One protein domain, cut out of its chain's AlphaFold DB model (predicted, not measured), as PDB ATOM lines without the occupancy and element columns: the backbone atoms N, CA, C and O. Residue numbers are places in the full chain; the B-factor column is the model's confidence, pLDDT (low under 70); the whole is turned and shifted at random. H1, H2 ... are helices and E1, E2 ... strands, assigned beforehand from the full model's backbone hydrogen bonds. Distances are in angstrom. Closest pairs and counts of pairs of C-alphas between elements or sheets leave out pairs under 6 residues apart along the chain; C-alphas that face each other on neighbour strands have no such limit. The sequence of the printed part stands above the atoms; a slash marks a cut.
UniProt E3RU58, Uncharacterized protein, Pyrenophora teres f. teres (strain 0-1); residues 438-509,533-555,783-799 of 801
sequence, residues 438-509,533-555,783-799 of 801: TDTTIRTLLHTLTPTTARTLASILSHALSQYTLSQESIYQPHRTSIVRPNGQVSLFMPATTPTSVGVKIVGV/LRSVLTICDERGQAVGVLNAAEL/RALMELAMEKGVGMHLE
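AT A GLANCE: This is residues 438 to 509, 533 to 555 and 783 to 799 of the 801 residues of an uncharacterized protein of Pyrenophora teres f. teres (strain 0-1) (UniProt E3RU58). A twisted wall of five antiparallel strands, E1 to E5, has the short helices H1, H4 and H5 clustered by its E5 side, while the long helix H2 runs past H5 without being on the sheet. The E1 and E2 hairpin reaches the far end of the longest axis, and the small strand E6 is near E5. The printed part has 112 residues with five named helices and six named strands, in the order H1 H2 H3 E1 E2 E3 E4 E5 H4 H5 E6; the sheet order is E1 E2 E3 E4 E5, and the class is mixed, helices and strands. It is compact, with a radius of gyration of the C-alphas of 15.2 A and spans of 46 by 35 by 30 A.

HOW THE PARTS SIT: H1, residues 439 to 447, only grazes the sheet with residues 439 to 443. It touches H4, residues 552 to 555, closest at the C-alphas of Arg 443 and Glu 554, 6.6 A. It touches H5, residues 783 to 791, closest at the C-alphas of Leu 445 and Ala 789, 7.3 A, about perpendicular at 86 degrees. H2, residues 451 to 470, is close to H5 but not clearly touching, with the C-alphas of Leu 457 and Ala 784 closest at 7.3 A, at a shallow tilt of 30 degrees, opposite ways. H2 and H3, residues 473 to 476, only just touch, and only at the corner, with 3 pairs of C-alphas within 8 A, the closest Tyr 468 and Ser 474 at 4.5 A. H3 only grazes the sheet. E1, residues 481 to 484, E2, residues 490 to 498, and E3, residues 501 to 509, form a meander, each strand the antiparallel neighbour of the one before. Hairpin E1 and E2 has N 481 and O 493 within hydrogen-bond range at 2.8 A; hairpin E2 and E3 has N 494 and O 505 at 2.8 A. E4, residues 534 to 541, pairs with E3 through N 506 and O 536, 2.8 A, and forms a hairpin with E5, residues 546 to 551, through N 550 and O 537, 2.8 A. H4 has a height over the sheet of 6.4 A and lies only just over E4, where 3 of its C-alphas fall. H5 only grazes the sheet with residues 783 to 786. E6, residues 796 to 798, pairs with no named strand. Every O i to N i+4 pair is within range in H1, H2 and H5; H3 and H4 are too short for one.

IN THESE COORDINATES: H1 begins at C-alpha 439 (30.542, 11.730, -13.245). H2 is 27.3 A long, E2 26.6 A, E3 25.6 A and E4 23.9 A. E6 ends at C-alpha 798 (36.284, 24.494, -24.833).

THE WHOLE: The C-alphas of Thr 452 and Pro 486 are farthest apart, 47.5 A. Residues 510 to 532 are cut out, with a 5.8 A gap between C-alphas 509 and 533, and 556 to 782, with 11.0 A between C-alphas 555 and 783. The links printed whole are tight. Residues 472 and 533 have pLDDT under 70.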
ATOM      1  N   THR A 438      32.338  15.118 -16.396       93.88
ATOM      2  CA  THR A 438      31.282  14.109 -16.211       93.88
ATOM      3  C   THR A 438      31.465  13.328 -14.899       93.88
ATOM      4  O   THR A 438      32.561  13.305 -14.339       93.88
ATOM      5  N   ASP A 439      30.424  12.620 -14.425       88.81
ATOM      6  CA  ASP A 439      30.542  11.730 -13.245       88.81
ATOM      7  C   ASP A 439      31.648  10.682 -13.439       88.81
ATOM      8  O   ASP A 439      32.412  10.408 -12.516       88.81
ATOM      9  N   THR A 440      31.779  10.134 -14.652       90.56
ATOM     10  CA  THR A 440      32.832   9.171 -14.992       90.56
ATOM     11  C   THR A 440      34.216   9.795 -14.860       90.56
ATOM     12  O   THR A 440      35.074   9.210 -14.206       90.56
ATOM     13  N   THR A 441      34.424  10.995 -15.411       93.69
ATOM     14  CA  THR A 441      35.711  11.702 -15.329       93.69
ATOM     15  C   THR A 441      36.096  11.984 -13.878       93.69
ATOM     16  O   THR A 441      37.208  11.667 -13.463       93.69
ATOM     17  N   ILE A 442      35.162  12.516 -13.084       94.56
ATOM     18  CA  ILE A 442      35.394  12.847 -11.671       94.56
ATOM     19  C   ILE A 442      35.702  11.589 -10.866       94.56
ATOM     20  O   ILE A 442      36.651  11.571 -10.087       94.56
ATOM     21  N   ARG A 443      34.949  10.507 -11.085       92.19
ATOM     22  CA  ARG A 443      35.211   9.217 -10.443       92.19
ATOM     23  C   ARG A 443      36.605   8.702 -10.774       92.19
ATOM     24  O   ARG A 443      37.323   8.315  -9.862       92.19
ATOM     25  N   THR A 444      37.008   8.724 -12.044       92.31
ATOM     26  CA  THR A 444      38.350   8.296 -12.456       92.31
ATOM     27  C   THR A 444      39.436   9.139 -11.792       92.31
ATOM     28  O   THR A 444      40.381   8.574 -11.243       92.31
ATOM     29  N   LEU A 445      39.289  10.469 -11.778       94.81
ATOM     30  CA  LEU A 445      40.231  11.371 -11.109       94.81
ATOM     31  C   LEU A 445      40.363  11.045  -9.619       94.81
ATOM     32  O   LEU A 445      41.471  10.850  -9.125       94.81
ATOM     33  N   LEU A 446      39.235  10.932  -8.919       95.75
ATOM     34  CA  LEU A 446      39.217  10.732  -7.475       95.75
ATOM     35  C   LEU A 446      39.644   9.313  -7.055       95.75
ATOM     36  O   LEU A 446      40.304   9.141  -6.033       95.75
ATOM     37  N   HIS A 447      39.295   8.279  -7.827       92.62
ATOM     38  CA  HIS A 447      39.638   6.883  -7.510       92.62
ATOM     39  C   HIS A 447      41.108   6.557  -7.798       92.62
ATOM     40  O   HIS A 447      41.631   5.587  -7.260       92.62
ATOM     41  N   THR A 448      41.787   7.379  -8.602       91.06
ATOM     42  CA  THR A 448      43.217   7.237  -8.922       91.06
ATOM     43  C   THR A 448      44.110   8.231  -8.172       91.06
ATOM     44  O   THR A 448      45.274   8.424  -8.534       91.06
ATOM     45  N   LEU A 449      43.592   8.864  -7.112       93.38
ATOM     46  CA  LEU A 449      44.367   9.788  -6.290       93.38
ATOM     47  C   LEU A 449      45.555   9.090  -5.626       93.38
ATOM     48  O   LEU A 449      45.427   8.046  -4.987       93.38
ATOM     49  N   THR A 450      46.715   9.734  -5.712       93.12
ATOM     50  CA  THR A 450      47.875   9.369  -4.896       93.12
ATOM     51  C   THR A 450      47.742   9.976  -3.494       93.12
ATOM     52  O   THR A 450      47.058  10.994  -3.337       93.12
ATOM     53  N   PRO A 451      48.433   9.434  -2.471       93.06
ATOM     54  CA  PRO A 451      48.478  10.059  -1.149       93.06
ATOM     55  C   PRO A 451      48.930  11.525  -1.197       93.06
ATOM     56  O   PRO A 451      48.383  12.358  -0.480       93.06
ATOM     57  N   THR A 452      49.889  11.854  -2.067       93.31
ATOM     58  CA  THR A 452      50.386  13.223  -2.246       93.31
ATOM     59  C   THR A 452      49.293  14.140  -2.783       93.31
ATOM     60  O   THR A 452      49.001  15.156  -2.162       93.31
ATOM     61  N   THR A 453      48.623  13.756  -3.873       93.94
ATOM     62  CA  THR A 453      47.533  14.555  -4.459       93.94
ATOM     63  C   THR A 453      46.368  14.715  -3.480       93.94
ATOM     64  O   THR A 453      45.816  15.803  -3.354       93.94
ATOM     65  N   ALA A 454      46.019  13.665  -2.731       96.12
ATOM     66  CA  ALA A 454      44.977  13.742  -1.711       96.12
ATOM     67  C   ALA A 454      45.338  14.712  -0.572       96.12
ATOM     68  O   ALA A 454      44.467  15.439  -0.098       96.12
ATOM     69  N   ARG A 455      46.614  14.774  -0.158       96.06
ATOM     70  CA  ARG A 455      47.094  15.777   0.812       96.06
ATOM     71  C   ARG A 455      47.051  17.192   0.245       96.06
ATOM     72  O   ARG A 455      46.677  18.100   0.974       96.06
ATOM     73  N   THR A 456      47.378  17.377  -1.033       96.19
ATOM     74  CA  THR A 456      47.231  18.678  -1.700       96.19
ATOM     75  C   THR A 456      45.775  19.134  -1.687       96.19
ATOM     76  O   THR A 456      45.493  20.246  -1.256       96.19
ATOM     77  N   LEU A 457      44.832  18.260  -2.056       97.38
ATOM     78  CA  LEU A 457      43.401  18.570  -1.990       97.38
ATOM     79  C   LEU A 457      42.942  18.855  -0.551       97.38
ATOM     80  O   LEU A 457      42.142  19.761  -0.340       97.38
ATOM     81  N   ALA A 458      43.461  18.123   0.442       97.12
ATOM     82  CA  ALA A 458      43.181  18.399   1.851       97.12
ATOM     83  C   ALA A 458      43.701  19.782   2.268       97.12
ATOM     84  O   ALA A 458      42.996  20.502   2.961       97.12
ATOM     85  N   SER A 459      44.892  20.179   1.810       95.50
ATOM     86  CA  SER A 459      45.449  21.512   2.057       95.50
ATOM     87  C   SER A 459      44.611  22.611   1.407       95.50
ATOM     88  O   SER A 459      44.389  23.640   2.035       95.50
ATOM     89  N   ILE A 460      44.127  22.398   0.179       95.75
ATOM     90  CA  ILE A 460      43.233  23.339  -0.514       95.75
ATOM     91  C   ILE A 460      41.918  23.480   0.257       95.75
ATOM     92  O   ILE A 460      41.456  24.594   0.483       95.75
ATOM     93  N   LEU A 461      41.335  22.365   0.709       97.00
ATOM     94  CA  LEU A 461      40.118  22.394   1.518       97.00
ATOM     95  C   LEU A 461      40.338  23.072   2.873       97.00
ATOM     96  O   LEU A 461      39.493  23.858   3.287       97.00
ATOM     97  N   SER A 462      41.453  22.770   3.546       95.56
ATOM     98  CA  SER A 462      41.835  23.406   4.813       95.56
ATOM     99  C   SER A 462      41.941  24.908   4.622       95.56
ATOM    100  O   SER A 462      41.287  25.650   5.336       95.56
ATOM    101  N   HIS A 463      42.650  25.350   3.580       93.31
ATOM    102  CA  HIS A 463      42.776  26.764   3.254       93.31
ATOM    103  C   HIS A 463      41.420  27.415   2.976       93.31
ATOM    104  O   HIS A 463      41.136  28.463   3.538       93.31
ATOM    105  N   ALA A 464      40.550  26.780   2.188       93.81
ATOM    106  CA  ALA A 464      39.212  27.299   1.912       93.81
ATOM    107  C   ALA A 464      38.350  27.414   3.185       93.81
ATOM    108  O   ALA A 464      37.637  28.396   3.367       93.81
ATOM    109  N   LEU A 465      38.437  26.443   4.098       94.44
ATOM    110  CA  LEU A 465      37.752  26.495   5.395       94.44
ATOM    111  C   LEU A 465      38.403  27.513   6.345       94.44
ATOM    112  O   LEU A 465      37.705  28.173   7.104       94.44
ATOM    113  N   SER A 466      39.718  27.709   6.281       93.50
ATOM    114  CA  SER A 466      40.394  28.799   6.986       93.50
ATOM    115  C   SER A 466      39.991  30.158   6.433       93.50
ATOM    116  O   SER A 466      39.803  31.074   7.218       93.50
ATOM    117  N   GLN A 467      39.792  30.308   5.125       88.06
ATOM    118  CA  GLN A 467      39.251  31.539   4.549       88.06
ATOM    119  C   GLN A 467      37.801  31.764   4.997       88.06
ATOM    120  O   GLN A 467      37.463  32.869   5.418       88.06
ATOM    121  N   TYR A 468      36.981  30.704   5.006       90.25
ATOM    122  CA  TYR A 468      35.623  30.719   5.565       90.25
ATOM    123  C   TYR A 468      35.603  31.284   6.986       90.25
ATOM    124  O   TYR A 468      34.848  32.215   7.270       90.25
ATOM    125  N   THR A 469      36.468  30.766   7.858       88.88
ATOM    126  CA  THR A 469      36.469  31.152   9.268       88.88
ATOM    127  C   THR A 469      37.255  32.431   9.568       88.88
ATOM    128  O   THR A 469      36.746  33.317  10.241       88.88
ATOM    129  N   LEU A 470      38.509  32.523   9.121       82.62
ATOM    130  CA  LEU A 470      39.482  33.544   9.542       82.62
ATOM    131  C   LEU A 470      39.533  34.752   8.603       82.62
ATOM    132  O   LEU A 470      39.947  35.831   9.010       82.62
ATOM    133  N   SER A 471      39.164  34.577   7.333       72.50
ATOM    134  CA  SER A 471      39.121  35.666   6.339       72.50
ATOM    135  C   SER A 471      37.705  36.193   6.118       72.50
ATOM    136  O   SER A 471      37.468  36.928   5.167       72.50
ATOM    137  N   GLN A 472      36.774  35.801   6.993       66.56
ATOM    138  CA  GLN A 472      35.351  36.106   6.912       66.56
ATOM    139  C   GLN A 472      34.670  35.706   5.605       66.56
ATOM    140  O   GLN A 472      33.586  36.196   5.328       66.56
ATOM    141  N   GLU A 473      35.198  34.755   4.827       80.69
ATOM    142  CA  GLU A 473      34.459  34.284   3.645       80.69
ATOM    143  C   GLU A 473      33.093  33.688   4.019       80.69
ATOM    144  O   GLU A 473      32.198  33.641   3.179       80.69
ATOM    145  N   SER A 474      32.905  33.275   5.281       82.50
ATOM    146  CA  SER A 474      31.620  32.846   5.840       82.50
ATOM    147  C   SER A 474      30.501  33.876   5.721       82.50
ATOM    148  O   SER A 474      29.349  33.457   5.601       82.50
ATOM    149  N   ILE A 475      30.800  35.184   5.716       80.62
ATOM    150  CA  ILE A 475      29.759  36.205   5.537       80.62
ATOM    151  C   ILE A 475      29.219  36.204   4.109       80.62
ATOM    152  O   ILE A 475      28.032  36.420   3.955       80.62
ATOM    153  N   TYR A 476      30.051  35.848   3.120       81.12
ATOM    154  CA  TYR A 476      29.702  35.774   1.694       81.12
ATOM    155  C   TYR A 476      29.236  34.376   1.244       81.12
ATOM    156  O   TYR A 476      29.143  34.095   0.041       81.12
ATOM    157  N   GLN A 477      29.013  33.447   2.186       87.75
ATOM    158  CA  GLN A 477      28.465  32.122   1.890       87.75
ATOM    159  C   GLN A 477      26.957  32.096   2.184       87.75
ATOM    160  O   GLN A 477      26.557  31.850   3.330       87.75
ATOM    161  N   PRO A 478      26.096  32.282   1.168       82.19
ATOM    162  CA  PRO A 478      24.656  32.287   1.375       82.19
ATOM    163  C   PRO A 478      24.160  30.926   1.866       82.19
ATOM    164  O   PRO A 478      24.681  29.861   1.510       82.19
ATOM    165  N   HIS A 479      23.091  30.949   2.665       78.12
ATOM    166  CA  HIS A 479      22.427  29.716   3.067       78.12
ATOM    167  C   HIS A 479      21.808  29.017   1.847       78.12
ATOM    168  O   HIS A 479      21.387  29.654   0.875       78.12
ATOM    169  N   ARG A 480      21.728  27.682   1.887       83.50
ATOM    170  CA  ARG A 480      21.123  26.928   0.786       83.50
ATOM    171  C   ARG A 480      19.654  27.329   0.617       83.50
ATOM    172  O   ARG A 480      18.888  27.354   1.573       83.50
ATOM    173  N   THR A 481      19.228  27.572  -0.614       84.31
ATOM    174  CA  THR A 481      17.817  27.830  -0.928       84.31
ATOM    175  C   THR A 481      17.124  26.524  -1.298       84.31
ATOM    176  O   THR A 481      17.651  25.748  -2.096       84.31
ATOM    177  N   SER A 482      15.933  26.280  -0.750       87.00
ATOM    178  CA  SER A 482      15.109  25.109  -1.064       87.00
ATOM    179  C   SER A 482      13.848  25.519  -1.815       87.00
ATOM    180  O   SER A 482      13.068  26.335  -1.333       87.00
ATOM    181  N   ILE A 483      13.623  24.919  -2.983       85.44
ATOM    182  CA  ILE A 483      12.390  25.077  -3.756       85.44
ATOM    183  C   ILE A 483      11.669  23.736  -3.803       85.44
ATOM    184  O   ILE A 483      12.208  22.747  -4.305       85.44
ATOM    185  N   VAL A 484      10.421  23.717  -3.332       86.25
ATOM    186  CA  VAL A 484       9.534  22.549  -3.404       86.25
ATOM    187  C   VAL A 484       8.463  22.801  -4.459       86.25
ATOM    188  O   VAL A 484       7.665  23.731  -4.349       86.25
ATOM    189  N   ARG A 485       8.436  21.981  -5.510       83.94
ATOM    190  CA  ARG A 485       7.388  22.029  -6.541       83.94
ATOM    191  C   ARG A 485       6.113  21.321  -6.049       83.94
ATOM    192  O   ARG A 485       6.209  20.424  -5.213       83.94
ATOM    193  N   PRO A 486       4.926  21.620  -6.621       83.81
ATOM    194  CA  PRO A 486       3.662  20.984  -6.217       83.81
ATOM    195  C   PRO A 486       3.646  19.449  -6.297       83.81
ATOM    196  O   PRO A 486       2.876  18.801  -5.598       83.81
ATOM    197  N   ASN A 487       4.500  18.851  -7.131       78.88
ATOM    198  CA  ASN A 487       4.660  17.398  -7.249       78.88
ATOM    199  C   ASN A 487       5.600  16.786  -6.186       78.88
ATOM    200  O   ASN A 487       5.965  15.617  -6.303       78.88
ATOM    201  N   GLY A 488       6.039  17.566  -5.195       76.06
ATOM    202  CA  GLY A 488       6.960  17.134  -4.144       76.06
ATOM    203  C   GLY A 488       8.432  17.079  -4.564       76.06
ATOM    204  O   GLY A 488       9.265  16.649  -3.768       76.06
ATOM    205  N   GLN A 489       8.784  17.491  -5.789       82.62
ATOM    206  CA  GLN A 489      10.183  17.601  -6.207       82.62
ATOM    207  C   GLN A 489      10.857  18.734  -5.436       82.62
ATOM    208  O   GLN A 489      10.407  19.878  -5.500       82.62
ATOM    209  N   VAL A 490      11.959  18.416  -4.760       81.44
ATOM    210  CA  VAL A 490      12.763  19.391  -4.018       81.44
ATOM    211  C   VAL A 490      14.043  19.686  -4.797       81.44
ATOM    212  O   VAL A 490      14.739  18.768  -5.240       81.44
ATOM    213  N   SER A 491      14.347  20.965  -4.973       88.00
ATOM    214  CA  SER A 491      15.588  21.456  -5.567       88.00
ATOM    215  C   SER A 491      16.305  22.335  -4.555       88.00
ATOM    216  O   SER A 491      15.723  23.300  -4.067       88.00
ATOM    217  N   LEU A 492      17.554  21.998  -4.243       87.56
ATOM    218  CA  LEU A 492      18.413  22.815  -3.393       87.56
ATOM    219  C   LEU A 492      19.410  23.569  -4.266       87.56
ATOM    220  O   LEU A 492      20.040  22.976  -5.141       87.56
ATOM    221  N   PHE A 493      19.577  24.851  -3.991       90.94
ATOM    222  CA  PHE A 493      20.592  25.703  -4.589       90.94
ATOM    223  C   PHE A 493      21.560  26.082  -3.480       90.94
ATOM    224  O   PHE A 493      21.143  26.607  -2.452       90.94
ATOM    225  N   MET A 494      22.834  25.758  -3.655       92.31
ATOM    226  CA  MET A 494      23.896  26.057  -2.699       92.31
ATOM    227  C   MET A 494      24.906  26.964  -3.408       92.31
ATOM    228  O   MET A 494      25.841  26.442  -4.026       92.31
ATOM    229  N   PRO A 495      24.670  28.288  -3.430       92.38
ATOM    230  CA  PRO A 495      25.640  29.236  -3.947       92.38
ATOM    231  C   PRO A 495      26.829  29.332  -2.987       92.38
ATOM    232  O   PRO A 495      26.703  29.064  -1.793       92.38
ATOM    233  N   ALA A 496      27.988  29.669  -3.529       93.12
ATOM    234  CA  ALA A 496      29.213  29.865  -2.780       93.12
ATOM    235  C   ALA A 496      30.144  30.785  -3.559       93.12
ATOM    236  O   ALA A 496      30.160  30.764  -4.793       93.12
ATOM    237  N   THR A 497      30.952  31.545  -2.838       91.19
ATOM    238  CA  THR A 497      31.955  32.427  -3.430       91.19
ATOM    239  C   THR A 497      33.300  32.231  -2.737       91.19
ATOM    240  O   THR A 497      33.369  31.793  -1.594       91.19
ATOM    241  N   THR A 498      34.383  32.465  -3.464       85.69
ATOM    242  CA  THR A 498      35.707  32.775  -2.919       85.69
ATOM    243  C   THR A 498      36.210  34.028  -3.634       85.69
ATOM    244  O   THR A 498      35.667  34.371  -4.690       85.69
ATOM    245  N   PRO A 499      37.322  34.649  -3.200       82.31
ATOM    246  CA  PRO A 499      37.882  35.815  -3.888       82.31
ATOM    247  C   PRO A 499      38.270  35.577  -5.356       82.31
ATOM    248  O   PRO A 499      38.596  36.522  -6.063       82.31
ATOM    249  N   THR A 500      38.291  34.320  -5.811       83.75
ATOM    250  CA  THR A 500      38.703  33.927  -7.169       83.75
ATOM    251  C   THR A 500      37.629  33.158  -7.931       83.75
ATOM    252  O   THR A 500      37.849  32.787  -9.082       83.75
ATOM    253  N   SER A 501      36.513  32.794  -7.290       89.75
ATOM    254  CA  SER A 501      35.525  31.888  -7.882       89.75
ATOM    255  C   SER A 501      34.120  32.184  -7.388       89.75
ATOM    256  O   SER A 501      33.890  32.293  -6.190       89.75
ATOM    257  N   VAL A 502      33.152  32.171  -8.294       93.56
ATOM    258  CA  VAL A 502      31.726  32.152  -7.959       93.56
ATOM    259  C   VAL A 502      31.163  30.815  -8.397       93.56
ATOM    260  O   VAL A 502      31.426  30.365  -9.507       93.56
ATOM    261  N   GLY A 503      30.381  30.144  -7.562       94.62
ATOM    262  CA  GLY A 503      29.784  28.881  -7.962       94.62
ATOM    263  C   GLY A 503      28.429  28.619  -7.349       94.62
ATOM    264  O   GLY A 503      28.063  29.144  -6.304       94.62
ATOM    265  N   VAL A 504      27.667  27.759  -8.015       95.94
ATOM    266  CA  VAL A 504      26.392  27.274  -7.497       95.94
ATOM    267  C   VAL A 504      26.292  25.777  -7.697       95.94
ATOM    268  O   VAL A 504      26.424  25.256  -8.811       95.94
ATOM    269  N   LYS A 505      26.043  25.067  -6.595       95.50
ATOM    270  CA  LYS A 505      25.674  23.659  -6.639       95.50
ATOM    271  C   LYS A 505      24.161  23.532  -6.630       95.50
ATOM    272  O   LYS A 505      23.498  23.926  -5.674       95.50
ATOM    273  N   ILE A 506      23.620  22.923  -7.674       93.81
ATOM    274  CA  ILE A 506      22.196  22.625  -7.795       93.81
ATOM    275  C   ILE A 506      22.003  21.145  -7.493       93.81
ATOM    276  O   ILE A 506      22.679  20.295  -8.075       93.81
ATOM    277  N   VAL A 507      21.088  20.822  -6.582       88.94
ATOM    278  CA  VAL A 507      20.823  19.460  -6.113       88.94
ATOM    279  C   VAL A 507      19.349  19.128  -6.307       88.94
ATOM    280  O   VAL A 507      18.474  19.769  -5.735       88.94
ATOM    281  N   GLY A 508      19.063  18.085  -7.081       84.69
ATOM    282  CA  GLY A 508      17.738  17.487  -7.182       84.69
ATOM    283  C   GLY A 508      17.563  16.368  -6.159       84.69
ATOM    284  O   GLY A 508      18.296  15.373  -6.183       84.69
ATOM    285  N   VAL A 509      16.564  16.507  -5.288       78.12
ATOM    286  CA  VAL A 509      16.156  15.477  -4.325       78.12
ATOM    287  C   VAL A 509      14.846  14.867  -4.809       78.12
ATOM    288  O   VAL A 509      13.824  15.549  -4.879       78.12
ATOM    289  N   LEU A 533      21.060  11.383  -4.941       65.25
ATOM    290  CA  LEU A 533      21.270  12.824  -5.183       65.25
ATOM    291  C   LEU A 533      21.891  13.134  -6.554       65.25
ATOM    292  O   LEU A 533      23.060  12.827  -6.796       65.25
ATOM    293  N   ARG A 534      21.106  13.752  -7.444       82.25
ATOM    294  CA  ARG A 534      21.618  14.299  -8.705       82.25
ATOM    295  C   ARG A 534      22.029  15.732  -8.451       82.25
ATOM    296  O   ARG A 534      21.198  16.528  -8.019       82.25
ATOM    297  N   SER A 535      23.282  16.061  -8.717       89.62
ATOM    298  CA  SER A 535      23.766  17.418  -8.524       89.62
ATOM    299  C   SER A 535      24.756  17.836  -9.595       89.62
ATOM    300  O   SER A 535      25.450  17.009 -10.190       89.62
ATOM    301  N   VAL A 536      24.799  19.138  -9.831       95.06
ATOM    302  CA  VAL A 536      25.724  19.806 -10.742       95.06
ATOM    303  C   VAL A 536      26.329  20.997 -10.012       95.06
ATOM    304  O   VAL A 536      25.635  21.647  -9.234       95.06
ATOM    305  N   LEU A 537      27.613  21.250 -10.229       97.00
ATOM    306  CA  LEU A 537      28.315  22.434  -9.752       97.00
ATOM    307  C   LEU A 537      28.749  23.239 -10.972       97.00
ATOM    308  O   LEU A 537      29.452  22.710 -11.829       97.00
ATOM    309  N   THR A 538      28.327  24.494 -11.036       96.94
ATOM    310  CA  THR A 538      28.813  25.461 -12.028       96.94
ATOM    311  C   THR A 538      29.770  26.408 -11.330       96.94
ATOM    312  O   THR A 538      29.460  26.845 -10.222       96.94
ATOM    313  N   ILE A 539      30.914  26.693 -11.951       96.25
ATOM    314  CA  ILE A 539      31.933  27.607 -11.431       96.25
ATOM    315  C   ILE A 539      32.233  28.658 -12.496       96.25
ATOM    316  O   ILE A 539      32.422  28.336 -13.670       96.25
ATOM    317  N   CYS A 540      32.281  29.902 -12.055       94.38
ATOM    318  CA  CYS A 540      32.782  31.066 -12.759       94.38
ATOM    319  C   CYS A 540      34.013  31.601 -12.017       94.38
ATOM    320  O   CYS A 540      34.233  31.260 -10.850       94.38
ATOM    321  N   ASP A 541      34.807  32.428 -12.682       90.00
ATOM    322  CA  ASP A 541      35.872  33.195 -12.042       90.00
ATOM    323  C   ASP A 541      35.294  34.369 -11.226       90.00
ATOM    324  O   ASP A 541      34.073  34.532 -11.113       90.00
ATOM    325  N   GLU A 542      36.158  35.201 -10.646       83.69
ATOM    326  CA  GLU A 542      35.750  36.375  -9.868       83.69
ATOM    327  C   GLU A 542      35.024  37.459 -10.686       83.69
ATOM    328  O   GLU A 542      34.410  38.355 -10.111       83.69
ATOM    329  N   ARG A 543      35.072  37.385 -12.022       83.75
ATOM    330  CA  ARG A 543      34.416  38.326 -12.943       83.75
ATOM    331  C   ARG A 543      33.107  37.778 -13.509       83.75
ATOM    332  O   ARG A 543      32.447  38.463 -14.287       83.75
ATOM    333  N   GLY A 544      32.729  36.556 -13.133       84.44
ATOM    334  CA  GLY A 544      31.548  35.875 -13.652       84.44
ATOM    335  C   GLY A 544      31.760  35.206 -15.013       84.44
ATOM    336  O   GLY A 544      30.794  34.700 -15.583       84.44
ATOM    337  N   GLN A 545      32.992  35.149 -15.533       89.12
ATOM    338  CA  GLN A 545      33.289  34.357 -16.722       89.12
ATOM    339  C   GLN A 545      33.176  32.877 -16.362       89.12
ATOM    340  O   GLN A 545      33.758  32.409 -15.382       89.12
ATOM    341  N   ALA A 546      32.412  32.125 -17.150       91.50
ATOM    342  CA  ALA A 546      32.199  30.715 -16.890       91.50
ATOM    343  C   ALA A 546      33.521  29.936 -17.016       91.50
ATOM    344  O   ALA A 546      34.177  29.957 -18.054       91.50
ATOM    345  N   VAL A 547      33.892  29.221 -15.952       91.62
ATOM    346  CA  VAL A 547      35.118  28.407 -15.880       91.62
ATOM    347  C   VAL A 547      34.799  26.944 -16.156       91.62
ATOM    348  O   VAL A 547      35.576  26.238 -16.798       91.62
ATOM    349  N   GLY A 548      33.640  26.459 -15.709       94.75
ATOM    350  CA  GLY A 548      33.243  25.095 -16.018       94.75
ATOM    351  C   GLY A 548      32.031  24.572 -15.265       94.75
ATOM    352  O   GLY A 548      31.474  25.213 -14.372       94.75
ATOM    353  N   VAL A 549      31.653  23.342 -15.609       96.56
ATOM    354  CA  VAL A 549      30.528  22.612 -15.019       96.56
ATOM    355  C   VAL A 549      30.941  21.178 -14.688       96.56
ATOM    356  O   VAL A 549      31.485  20.457 -15.525       96.56
ATOM    357  N   LEU A 550      30.638  20.726 -13.470       96.06
ATOM    358  CA  LEU A 550      30.922  19.373 -12.993       96.06
ATOM    359  C   LEU A 550      29.658  18.652 -12.530       96.06
ATOM    360  O   LEU A 550      28.793  19.242 -11.880       96.06
ATOM    361  N   ASN A 551      29.598  17.335 -12.722       94.00
ATOM    362  CA  ASN A 551      28.683  16.507 -11.936       94.00
ATOM    363  C   ASN A 551      29.117  16.489 -10.457       94.00
ATOM    364  O   ASN A 551      30.240  16.116 -10.134       94.00
ATOM    365  N   ALA A 552      28.233  16.854  -9.532       88.88
ATOM    366  CA  ALA A 552      28.623  17.091  -8.144       88.88
ATOM    367  C   ALA A 552      28.324  15.922  -7.184       88.88
ATOM    368  O   ALA A 552      28.555  16.053  -5.978       88.88
ATOM    369  N   ALA A 553      27.818  14.779  -7.666       86.44
ATOM    370  CA  ALA A 553      27.392  13.686  -6.788       86.44
ATOM    371  C   ALA A 553      28.578  12.974  -6.113       86.44
ATOM    372  O   ALA A 553      28.547  12.717  -4.909       86.44
ATOM    373  N   GLU A 554      29.613  12.626  -6.881       91.44
ATOM    374  CA  GLU A 554      30.856  12.047  -6.345       91.44
ATOM    375  C   GLU A 554      31.668  13.093  -5.569       91.44
ATOM    376  O   GLU A 554      32.082  12.838  -4.439       91.44
ATOM    377  N   LEU A 555      31.786  14.302  -6.136       93.81
ATOM    378  CA  LEU A 555      32.448  15.455  -5.524       93.81
ATOM    379  C   LEU A 555      31.931  15.730  -4.110       93.81
ATOM    380  O   LEU A 555      32.730  15.847  -3.188       93.81
ATOM    381  N   ARG A 783      37.075  23.450  -8.355       94.31
ATOM    382  CA  ARG A 783      38.133  24.130  -9.114       94.31
ATOM    383  C   ARG A 783      39.417  23.304  -9.170       94.31
ATOM    384  O   ARG A 783      39.923  23.051 -10.259       94.31
ATOM    385  N   ALA A 784      39.870  22.779  -8.031       95.06
ATOM    386  CA  ALA A 784      41.064  21.935  -7.982       95.06
ATOM    387  C   ALA A 784      40.936  20.667  -8.851       95.06
ATOM    388  O   ALA A 784      41.909  20.203  -9.441       95.06
ATOM    389  N   LEU A 785      39.730  20.094  -8.964       95.56
ATOM    390  CA  LEU A 785      39.487  18.965  -9.860       95.56
ATOM    391  C   LEU A 785      39.484  19.361 -11.335       95.56
ATOM    392  O   LEU A 785      39.930  18.553 -12.144       95.56
ATOM    393  N   MET A 786      39.004  20.554 -11.695       94.25
ATOM    394  CA  MET A 786      39.125  21.055 -13.070       94.25
ATOM    395  C   MET A 786      40.593  21.229 -13.462       94.25
ATOM    396  O   MET A 786      40.997  20.751 -14.519       94.25
ATOM    397  N   GLU A 787      41.401  21.825 -12.585       91.94
ATOM    398  CA  GLU A 787      42.846  21.989 -12.785       91.94
ATOM    399  C   GLU A 787      43.543  20.632 -12.946       91.94
ATOM    400  O   GLU A 787      44.228  20.393 -13.941       91.94
ATOM    401  N   LEU A 788      43.264  19.681 -12.048       93.19
ATOM    402  CA  LEU A 788      43.802  18.324 -12.137       93.19
ATOM    403  C   LEU A 788      43.360  17.587 -13.414       93.19
ATOM    404  O   LEU A 788      44.101  16.760 -13.951       93.19
ATOM    405  N   ALA A 789      42.140  17.844 -13.888       93.19
ATOM    406  CA  ALA A 789      41.615  17.259 -15.113       93.19
ATOM    407  C   ALA A 789      42.365  17.783 -16.344       93.19
ATOM    408  O   ALA A 789      42.793  16.977 -17.172       93.19
ATOM    409  N   MET A 790      42.606  19.099 -16.404       90.00
ATOM    410  CA  MET A 790      43.426  19.729 -17.444       90.00
ATOM    411  C   MET A 790      44.851  19.166 -17.447       90.00
ATOM    412  O   MET A 790      45.335  18.734 -18.491       90.00
ATOM    413  N   GLU A 791      45.501  19.075 -16.281       89.75
ATOM    414  CA  GLU A 791      46.854  18.506 -16.152       89.75
ATOM    415  C   GLU A 791      46.939  17.056 -16.649       89.75
ATOM    416  O   GLU A 791      47.952  16.629 -17.206       89.75
ATOM    417  N   LYS A 792      45.871  16.278 -16.444       90.31
ATOM    418  CA  LYS A 792      45.783  14.875 -16.873       90.31
ATOM    419  C   LYS A 792      45.235  14.701 -18.290       90.31
ATOM    420  O   LYS A 792      45.165  13.560 -18.748       90.31
ATOM    421  N   GLY A 793      44.846  15.781 -18.968       90.12
ATOM    422  CA  GLY A 793      44.237  15.739 -20.297       90.12
ATOM    423  C   GLY A 793      42.926  14.948 -20.336       90.12
ATOM    424  O   GLY A 793      42.677  14.217 -21.294       90.12
ATOM    425  N   VAL A 794      42.113  15.028 -19.277       92.00
ATOM    426  CA  VAL A 794      40.814  14.345 -19.178       92.00
ATOM    427  C   VAL A 794      39.685  15.344 -18.958       92.00
ATOM    428  O   VAL A 794      39.846  16.331 -18.259       92.00
ATOM    429  N   GLY A 795      38.500  15.036 -19.484       91.50
ATOM    430  CA  GLY A 795      37.376  15.976 -19.495       91.50
ATOM    431  C   GLY A 795      37.195  16.603 -20.872       91.50
ATOM    432  O   GLY A 795      37.849  16.204 -21.835       91.50
ATOM    433  N   MET A 796      36.245  17.525 -20.980       93.56
ATOM    434  CA  MET A 796      36.017  18.293 -22.202       93.56
ATOM    435  C   MET A 796      36.410  19.739 -21.934       93.56
ATOM    436  O   MET A 796      35.949  20.315 -20.952       93.56
ATOM    437  N   HIS A 797      37.241  20.302 -22.805       92.12
ATOM    438  CA  HIS A 797      37.743  21.667 -22.694       92.12
ATOM    439  C   HIS A 797      37.342  22.436 -23.952       92.12
ATOM    440  O   HIS A 797      37.531  21.938 -25.063       92.12
ATOM    441  N   LEU A 798      36.745  23.611 -23.767       88.94
ATOM    442  CA  LEU A 798      36.284  24.494 -24.833       88.94
ATOM    443  C   LEU A 798      37.075  25.802 -24.745       88.94
ATOM    444  O   LEU A 798      37.111  26.428 -23.689       88.94
ATOM    445  N   GLU A 799      37.735  26.190 -25.836       80.38
ATOM    446  CA  GLU A 799      38.557  27.412 -25.888       80.38
ATOM    447  C   GLU A 799      37.724  28.700 -25.988       80.38
ATOM    448  O   GLU A 799      38.218  29.762 -25.625       80.38
TER     449      GLU A 799